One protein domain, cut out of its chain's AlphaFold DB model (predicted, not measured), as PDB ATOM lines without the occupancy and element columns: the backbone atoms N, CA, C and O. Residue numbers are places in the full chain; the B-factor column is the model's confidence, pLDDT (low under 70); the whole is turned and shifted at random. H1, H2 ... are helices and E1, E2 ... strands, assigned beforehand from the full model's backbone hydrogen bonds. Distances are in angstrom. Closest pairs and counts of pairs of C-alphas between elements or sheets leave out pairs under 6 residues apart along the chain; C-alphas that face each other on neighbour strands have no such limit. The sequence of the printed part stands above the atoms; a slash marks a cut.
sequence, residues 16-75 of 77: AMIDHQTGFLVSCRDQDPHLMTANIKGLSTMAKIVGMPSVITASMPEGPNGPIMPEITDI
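AT A GLANCE: This is residues 16 to 75 of the 77 residues of an uncharacterized protein of Enterovibrio nigricans DSM 22720 (UniProt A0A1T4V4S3). Two short parallel strands, E1 and E2, lie side by side, joined through the long helix H2, which has the short helix H3 beside it. H1 precedes H2. The 60 printed residues hold E1, H1, H2, E2 and H3 in chain order, mixed in class. The whole is compact, radius of gyration of the C-alphas 11.6 A, spanning 33 by 25 by 16 A.

IN THESE COORDINATES: E1, residues 16 to 18, begins at C-alpha (159.058, 144.770, 231.846); E2 is residues 54 to 57, 10.1 A. H2, residues 33 to 49, measures 24.2 A. H1 is residues 22 to 25; H3, residues 70 to 75, ends at C-alpha (152.274, 132.832, 229.770).

HOW THE PARTS SIT: E1 and E2 are parallel at 17 degrees, with N 17 and O 55 2.8 A apart. E1, H1, H2, E2 form a strand-helix-strand unit, parallel neighbour strands with helices between, its crossover right-handed. H2 and H3 touch, closest C-alphas Lys 41 and Glu 71, 5.7 A, at a shallow tilt of 13 degrees, the same way. Every O i to N i+4 pair is within hydrogen-bond range in H2, 1 of 2 in H3; H1 is too short for one.

THE WHOLE: The printed part has no cut. The link from E2 to H3 is long, 12 residues. No printed residue is under 70 in pLDDT.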
ATOM      1  N   ALA A  16     159.998 143.778 232.367       98.19
ATOM      2  CA  ALA A  16     159.058 144.770 231.846       98.19
ATOM      3  C   ALA A  16     158.810 144.525 230.349       98.19
ATOM      4  O   ALA A  16     159.718 144.689 229.536       98.19
ATOM      5  N   MET A  17     157.582 144.143 229.995       97.94
ATOM      6  CA  MET A  17     157.132 143.918 228.619       97.94
ATOM      7  C   MET A  17     156.323 145.129 228.153       97.94
ATOM      8  O   MET A  17     155.177 145.313 228.567       97.94
ATOM      9  N   ILE A  18     156.930 145.963 227.311       97.38
ATOM     10  CA  ILE A  18     156.382 147.269 226.932       97.38
ATOM     11  C   ILE A  18     155.868 147.208 225.497       97.38
ATOM     12  O   ILE A  18     156.648 147.012 224.570       97.38
ATOM     13  N   ASP A  19     154.560 147.398 225.324       96.12
ATOM     14  CA  ASP A  19     153.907 147.676 224.038       96.12
ATOM     15  C   ASP A  19     154.150 146.619 222.946       96.12
ATOM     16  O   ASP A  19     154.074 146.895 221.748       96.12
ATOM     17  N   HIS A  20     154.366 145.365 223.350       95.88
ATOM     18  CA  HIS A  20     154.358 144.209 222.454       95.88
ATOM     19  C   HIS A  20     152.921 143.897 222.006       95.88
ATOM     20  O   HIS A  20     152.310 142.911 222.422       95.88
ATOM     21  N   GLN A  21     152.363 144.791 221.196       95.06
ATOM     22  CA  GLN A  21     151.016 144.728 220.642       95.06
ATOM     23  C   GLN A  21     151.052 144.173 219.214       95.06
ATOM     24  O   GLN A  21     152.019 144.368 218.471       95.06
ATOM     25  N   THR A  22     149.985 143.483 218.813       92.75
ATOM     26  CA  THR A  22     149.930 142.732 217.545       92.75
ATOM     27  C   THR A  22     150.173 143.598 216.305       92.75
ATOM     28  O   THR A  22     150.829 143.152 215.364       92.75
ATOM     29  N   GLY A  23     149.713 144.851 216.306       90.50
ATOM     30  CA  GLY A  23     149.907 145.787 215.197       90.50
ATOM     31  C   GLY A  23     151.342 146.310 215.058       90.50
ATOM     32  O   GLY A  23     151.796 146.536 213.937       90.50
ATOM     33  N   PHE A  24     152.089 146.447 216.161       88.06
ATOM     34  CA  PHE A  24     153.474 146.938 216.120       88.06
ATOM     35  C   PHE A  24     154.451 145.913 215.546       88.06
ATOM     36  O   PHE A  24     155.392 146.284 214.844       88.06
ATOM     37  N   LEU A  25     154.216 144.621 215.775       86.00
ATOM     38  CA  LEU A  25     155.078 143.572 215.227       86.00
ATOM     39  C   LEU A  25     155.179 143.655 213.694       86.00
ATOM     40  O   LEU A  25     156.232 143.400 213.118       86.00
ATOM     41  N   VAL A  26     154.096 144.067 213.029       81.00
ATOM     42  CA  VAL A  26     154.025 144.177 211.564       81.00
ATOM     43  C   VAL A  26     154.896 145.319 211.020       81.00
ATOM     44  O   VAL A  26     155.329 145.257 209.863       81.00
ATOM     45  N   SER A  27     155.148 146.361 211.820       83.62
ATOM     46  CA  SER A  27     155.934 147.535 211.423       83.62
ATOM     47  C   SER A  27     157.417 147.440 211.793       83.62
ATOM     48  O   SER A  27     158.220 148.176 211.221       83.62
ATOM     49  N   CYS A  28     157.798 146.511 212.672       86.12
ATOM     50  CA  CYS A  28     159.191 146.164 212.954       86.12
ATOM     51  C   CYS A  28     159.835 145.521 211.706       86.12
ATOM     52  O   CYS A  28     159.261 144.636 211.067       86.12
ATOM     53  N   ARG A  29     160.997 146.037 211.285       89.38
ATOM     54  CA  ARG A  29     161.672 145.659 210.019       89.38
ATOM     55  C   ARG A  29     163.130 145.249 210.202       89.38
ATOM     56  O   ARG A  29     163.748 144.777 209.254       89.38
ATOM     57  N   ASP A  30     163.678 145.462 211.387       92.56
ATOM     58  CA  ASP A  30     165.052 145.142 211.760       92.56
ATOM     59  C   ASP A  30     165.240 143.660 212.113       92.56
ATOM     60  O   ASP A  30     166.359 143.154 212.030       92.56
ATOM     61  N   GLN A  31     164.160 142.948 212.448       91.12
ATOM     62  CA  GLN A  31     164.181 141.515 212.737       91.12
ATOM     63  C   GLN A  31     163.101 140.754 211.969       91.12
ATOM     64  O   GLN A  31     162.042 141.289 211.642       91.12
ATOM     65  N   ASP A  32     163.375 139.475 211.703       93.19
ATOM     66  CA  ASP A  32     162.370 138.553 211.184       93.19
ATOM     67  C   ASP A  32     161.210 138.427 212.198       93.19
ATOM     68  O   ASP A  32     161.464 138.143 213.376       93.19
ATOM     69  N   PRO A  33     159.943 138.622 211.783       92.12
ATOM     70  CA  PRO A  33     158.810 138.595 212.706       92.12
ATOM     71  C   PRO A  33     158.639 137.260 213.436       92.12
ATOM     72  O   PRO A  33     158.215 137.246 214.590       92.12
ATOM     73  N   HIS A  34     158.977 136.133 212.803       93.50
ATOM     74  CA  HIS A  34     158.882 134.826 213.447       93.50
ATOM     75  C   HIS A  34     159.959 134.664 214.522       93.50
ATOM     76  O   HIS A  34     159.660 134.190 215.623       93.50
ATOM     77  N   LEU A  35     161.185 135.117 214.243       95.31
ATOM     78  CA  LEU A  35     162.259 135.145 215.236       95.31
ATOM     79  C   LEU A  35     161.915 136.065 216.417       95.31
ATOM     80  O   LEU A  35     162.101 135.666 217.567       95.31
ATOM     81  N   MET A  36     161.371 137.257 216.156       94.44
ATOM     82  CA  MET A  36     160.920 138.181 217.204       94.44
ATOM     83  C   MET A  36     159.869 137.520 218.108       94.44
ATOM     84  O   MET A  36     160.026 137.498 219.329       94.44
ATOM     85  N   THR A  37     158.842 136.899 217.522       94.94
ATOM     86  CA  THR A  37     157.811 136.177 218.281       94.94
ATOM     87  C   THR A  37     158.400 135.023 219.099       94.94
ATOM     88  O   THR A  37     158.040 134.846 220.265       94.94
ATOM     89  N   ALA A  38     159.339 134.255 218.539       97.06
ATOM     90  CA  ALA A  38     160.014 133.181 219.267       97.06
ATOM     91  C   ALA A  38     160.830 133.709 220.463       97.06
ATOM     92  O   ALA A  38     160.765 133.127 221.549       97.06
ATOM     93  N   ASN A  39     161.531 134.833 220.297       97.00
ATOM     94  CA  ASN A  39     162.289 135.483 221.369       97.00
ATOM     95  C   ASN A  39     161.370 135.984 222.493       97.00
ATOM     96  O   ASN A  39     161.656 135.736 223.665       97.00
ATOM     97  N   ILE A  40     160.241 136.616 222.149       97.19
ATOM     98  CA  ILE A  40     159.226 137.078 223.112       97.19
ATOM     99  C   ILE A  40     158.684 135.903 223.935       97.19
ATOM    100  O   ILE A  40     158.633 135.978 225.168       97.19
ATOM    101  N   LYS A  41     158.335 134.789 223.278       98.25
ATOM    102  CA  LYS A  41     157.881 133.565 223.959       98.25
ATOM    103  C   LYS A  41     158.961 132.987 224.865       98.25
ATOM    104  O   LYS A  41     158.661 132.600 225.994       98.25
ATOM    105  N   GLY A  42     160.204 132.928 224.389       98.50
ATOM    106  CA  GLY A  42     161.340 132.421 225.159       98.50
ATOM    107  C   GLY A  42     161.576 133.236 226.429       98.50
ATOM    108  O   GLY A  42     161.662 132.666 227.517       98.50
ATOM    109  N   LEU A  43     161.595 134.565 226.306       98.19
ATOM    110  CA  LEU A  43     161.776 135.478 227.434       98.19
ATOM    111  C   LEU A  43     160.627 135.373 228.448       98.19
ATOM    112  O   LEU A  43     160.879 135.229 229.644       98.19
ATOM    113  N   SER A  44     159.381 135.368 227.970       98.56
ATOM    114  CA  SER A  44     158.191 135.250 228.825       98.56
ATOM    115  C   SER A  44     158.153 133.901 229.551       98.56
ATOM    116  O   SER A  44     157.892 133.835 230.751       98.56
ATOM    117  N   THR A  45     158.490 132.812 228.851       98.56
ATOM    118  CA  THR A  45     158.559 131.467 229.446       98.56
ATOM    119  C   THR A  45     159.644 131.390 230.514       98.56
ATOM    120  O   THR A  45     159.409 130.843 231.589       98.56
ATOM    121  N   MET A  46     160.820 131.963 230.246       98.19
ATOM    122  CA  MET A  46     161.915 132.019 231.214       98.19
ATOM    123  C   MET A  46     161.478 132.747 232.488       98.19
ATOM    124  O   MET A  46     161.616 132.184 233.574       98.19
ATOM    125  N   ALA A  47     160.879 133.936 232.357       98.00
ATOM    126  CA  ALA A  47     160.386 134.706 233.497       98.00
ATOM    127  C   ALA A  47     159.363 133.917 234.326       98.00
ATOM    128  O   ALA A  47     159.470 133.880 235.552       98.00
ATOM    129  N   LYS A  48     158.435 133.206 233.670       97.94
ATOM    130  CA  LYS A  48     157.475 132.324 234.349       97.94
ATOM    131  C   LYS A  48     158.162 131.185 235.107       97.94
ATOM    132  O   LYS A  48     157.815 130.939 236.259       97.94
ATOM    133  N   ILE A  49     159.125 130.503 234.479       98.25
ATOM    134  CA  ILE A  49     159.840 129.356 235.068       98.25
ATOM    135  C   ILE A  49     160.603 129.764 236.327       98.25
ATOM    136  O   ILE A  49     160.568 129.041 237.321       98.25
ATOM    137  N   VAL A  50     161.289 130.905 236.294       97.50
ATOM    138  CA  VAL A  50     162.106 131.362 237.429       97.50
ATOM    139  C   VAL A  50     161.307 132.161 238.464       97.50
ATOM    140  O   VAL A  50     161.882 132.617 239.445       97.50
ATOM    141  N   GLY A  51     159.996 132.340 238.256       96.94
ATOM    142  CA  GLY A  51     159.122 133.092 239.159       96.94
ATOM    143  C   GLY A  51     159.399 134.598 239.182       96.94
ATOM    144  O   GLY A  51     159.150 135.244 240.196       96.94
ATOM    145  N   MET A  52     159.930 135.161 238.092       97.38
ATOM    146  CA  MET A  52     160.299 136.574 238.027       97.38
ATOM    147  C   MET A  52     159.051 137.469 238.012       97.38
ATOM    148  O   MET A  52     158.172 137.271 237.161       97.38
ATOM    149  N   PRO A  53     158.973 138.496 238.881       97.38
ATOM    150  CA  PRO A  53     157.934 139.510 238.780       97.38
ATOM    151  C   PRO A  53     157.935 140.125 237.377       97.38
ATOM    152  O   PRO A  53     158.995 140.425 236.824       97.38
ATOM    153  N   SER A  54     156.751 140.288 236.790       97.62
ATOM    154  CA  SER A  54     156.599 140.788 235.424       97.62
ATOM    155  C   SER A  54     155.569 141.914 235.365       97.62
ATOM    156  O   SER A  54     154.505 141.819 235.974       97.62
ATOM    157  N   VAL A  55     155.885 142.979 234.631       98.12
ATOM    158  CA  VAL A  55     154.998 144.117 234.357       98.12
ATOM    159  C   VAL A  55     154.727 144.160 232.860       98.12
ATOM    160  O   VAL A  55     155.663 144.145 232.063       98.12
ATOM    161  N   ILE A  56     153.454 144.228 232.481       98.06
ATOM    162  CA  ILE A  56     153.019 144.318 231.086       98.06
ATOM    163  C   ILE A  56     152.311 145.658 230.904       98.06
ATOM    164  O   ILE A  56     151.402 145.984 231.671       98.06
ATOM    165  N   THR A  57     152.711 146.427 229.896       97.69
ATOM    166  CA  THR A  57     152.057 147.692 229.534       97.69
ATOM    167  C   THR A  57     151.635 147.676 228.077       97.69
ATOM    168  O   THR A  57     152.277 147.030 227.253       97.69
ATOM    169  N   ALA A  58     150.564 148.404 227.767       96.56
ATOM    170  CA  ALA A  58     150.080 148.600 226.409       96.56
ATOM    171  C   ALA A  58     149.740 150.073 226.181       96.56
ATOM    172  O   ALA A  58     149.063 150.692 227.012       96.56
ATOM    173  N   SER A  59     150.126 150.607 225.028       95.75
ATOM    174  CA  SER A  59     149.756 151.951 224.601       95.75
ATOM    175  C   SER A  59     148.489 151.898 223.748       95.75
ATOM    176  O   SER A  59     148.484 151.337 222.652       95.75
ATOM    177  N   MET A  60     147.396 152.472 224.266       96.12
ATOM    178  CA  MET A  60     146.081 152.524 223.606       96.12
ATOM    179  C   MET A  60     145.659 151.151 223.022       96.12
ATOM    180  O   MET A  60     145.572 151.007 221.803       96.12
ATOM    181  N   PRO A  61     145.397 150.127 223.861       93.25
ATOM    182  CA  PRO A  61     145.154 148.752 223.398       93.25
ATOM    183  C   PRO A  61     143.900 148.580 222.523       93.25
ATOM    184  O   PRO A  61     143.831 147.646 221.733       93.25
ATOM    185  N   GLU A  62     142.925 149.488 222.620       95.81
ATOM    186  CA  GLU A  62     141.758 149.530 221.719       95.81
ATOM    187  C   GLU A  62     142.003 150.347 220.435       95.81
ATOM    188  O   GLU A  62     141.110 150.532 219.611       95.81
ATOM    189  N   GLY A  63     143.215 150.873 220.268       94.12
ATOM    190  CA  GLY A  63     143.649 151.618 219.096       94.12
ATOM    191  C   GLY A  63     144.138 150.719 217.952       94.12
ATOM    192  O   GLY A  63     144.045 149.493 218.010       94.12
ATOM    193  N   PRO A  64     144.720 151.316 216.898       92.38
ATOM    194  CA  PRO A  64     145.120 150.594 215.686       92.38
ATOM    195  C   PRO A  64     146.228 149.556 215.911       92.38
ATOM    196  O   PRO A  64     146.362 148.628 215.119       92.38
ATOM    197  N   ASN A  65     147.010 149.693 216.986       94.44
ATOM    198  CA  ASN A  65     148.062 148.735 217.327       94.44
ATOM    199  C   ASN A  65     147.509 147.466 217.991       94.44
ATOM    200  O   ASN A  65     148.228 146.473 218.074       94.44
ATOM    201  N   GLY A  66     146.241 147.476 218.416       94.75
ATOM    202  CA  GLY A  66     145.559 146.322 218.983       94.75
ATOM    203  C   GLY A  66     146.026 145.945 220.395       94.75
ATOM    204  O   GLY A  66     146.781 146.682 221.032       94.75
ATOM    205  N   PRO A  67     145.569 144.795 220.913       96.12
ATOM    206  CA  PRO A  67     145.919 144.330 222.249       96.12
ATOM    207  C   PRO A  67     147.368 143.824 222.318       96.12
ATOM    208  O   PRO A  67     148.043 143.653 221.297       96.12
ATOM    209  N   ILE A  68     147.826 143.535 223.540       97.12
ATOM    210  CA  ILE A  68     149.079 142.806 223.769       97.12
ATOM    211  C   ILE A  68     149.019 141.438 223.093       97.12
ATOM    212  O   ILE A  68     147.967 140.803 223.020       97.12
ATOM    213  N   MET A  69     150.166 141.005 222.582       95.94
ATOM    214  CA  MET A  69     150.335 139.707 221.948       95.94
ATOM    215  C   MET A  69     149.962 138.553 222.904       95.94
ATOM    216  O   MET A  69     150.458 138.527 224.037       95.94
ATOM    217  N   PRO A  70     149.159 137.570 222.448       96.38
ATOM    218  CA  PRO A  70     148.812 136.381 223.231       96.38
ATOM    219  C   PRO A  70     150.031 135.618 223.756       96.38
ATOM    220  O   PRO A  70     150.015 135.087 224.861       96.38
ATOM    221  N   GLU A  71     151.140 135.645 223.015       96.88
ATOM    222  CA  GLU A  71     152.416 135.043 223.404       96.88
ATOM    223  C   GLU A  71     152.982 135.553 224.736       96.88
ATOM    224  O   GLU A  71     153.849 134.896 225.314       96.88
ATOM    225  N   ILE A  72     152.520 136.711 225.211       97.88
ATOM    226  CA  ILE A  72     152.872 137.274 226.516       97.88
ATOM    227  C   ILE A  72     151.768 136.967 227.524       97.88
ATOM    228  O   ILE A  72     152.056 136.439 228.601       97.88
ATOM    229  N   THR A  73     150.512 137.289 227.193       97.38
ATOM    230  CA  THR A  73     149.396 137.170 228.143       97.38
ATOM    231  C   THR A  73     149.136 135.729 228.543       97.38
ATOM    232  O   THR A  73     148.949 135.475 229.722       97.38
ATOM    233  N   ASP A  74     149.224 134.774 227.618       97.94
ATOM    234  CA  ASP A  74     148.931 133.363 227.902       97.94
ATOM    235  C   ASP A  74     149.988 132.706 228.811       97.94
ATOM    236  O   ASP A  74     149.777 131.612 229.337       97.94
ATOM    237  N   ILE A  75     151.152 133.344 228.973       98.12
ATOM    238  CA  ILE A  75     152.274 132.832 229.770       98.12
ATOM    239  C   ILE A  75     152.356 133.539 231.129       98.12
ATOM    240  O   ILE A  75     152.583 132.900 232.168       98.12
TER     241      ILE A  75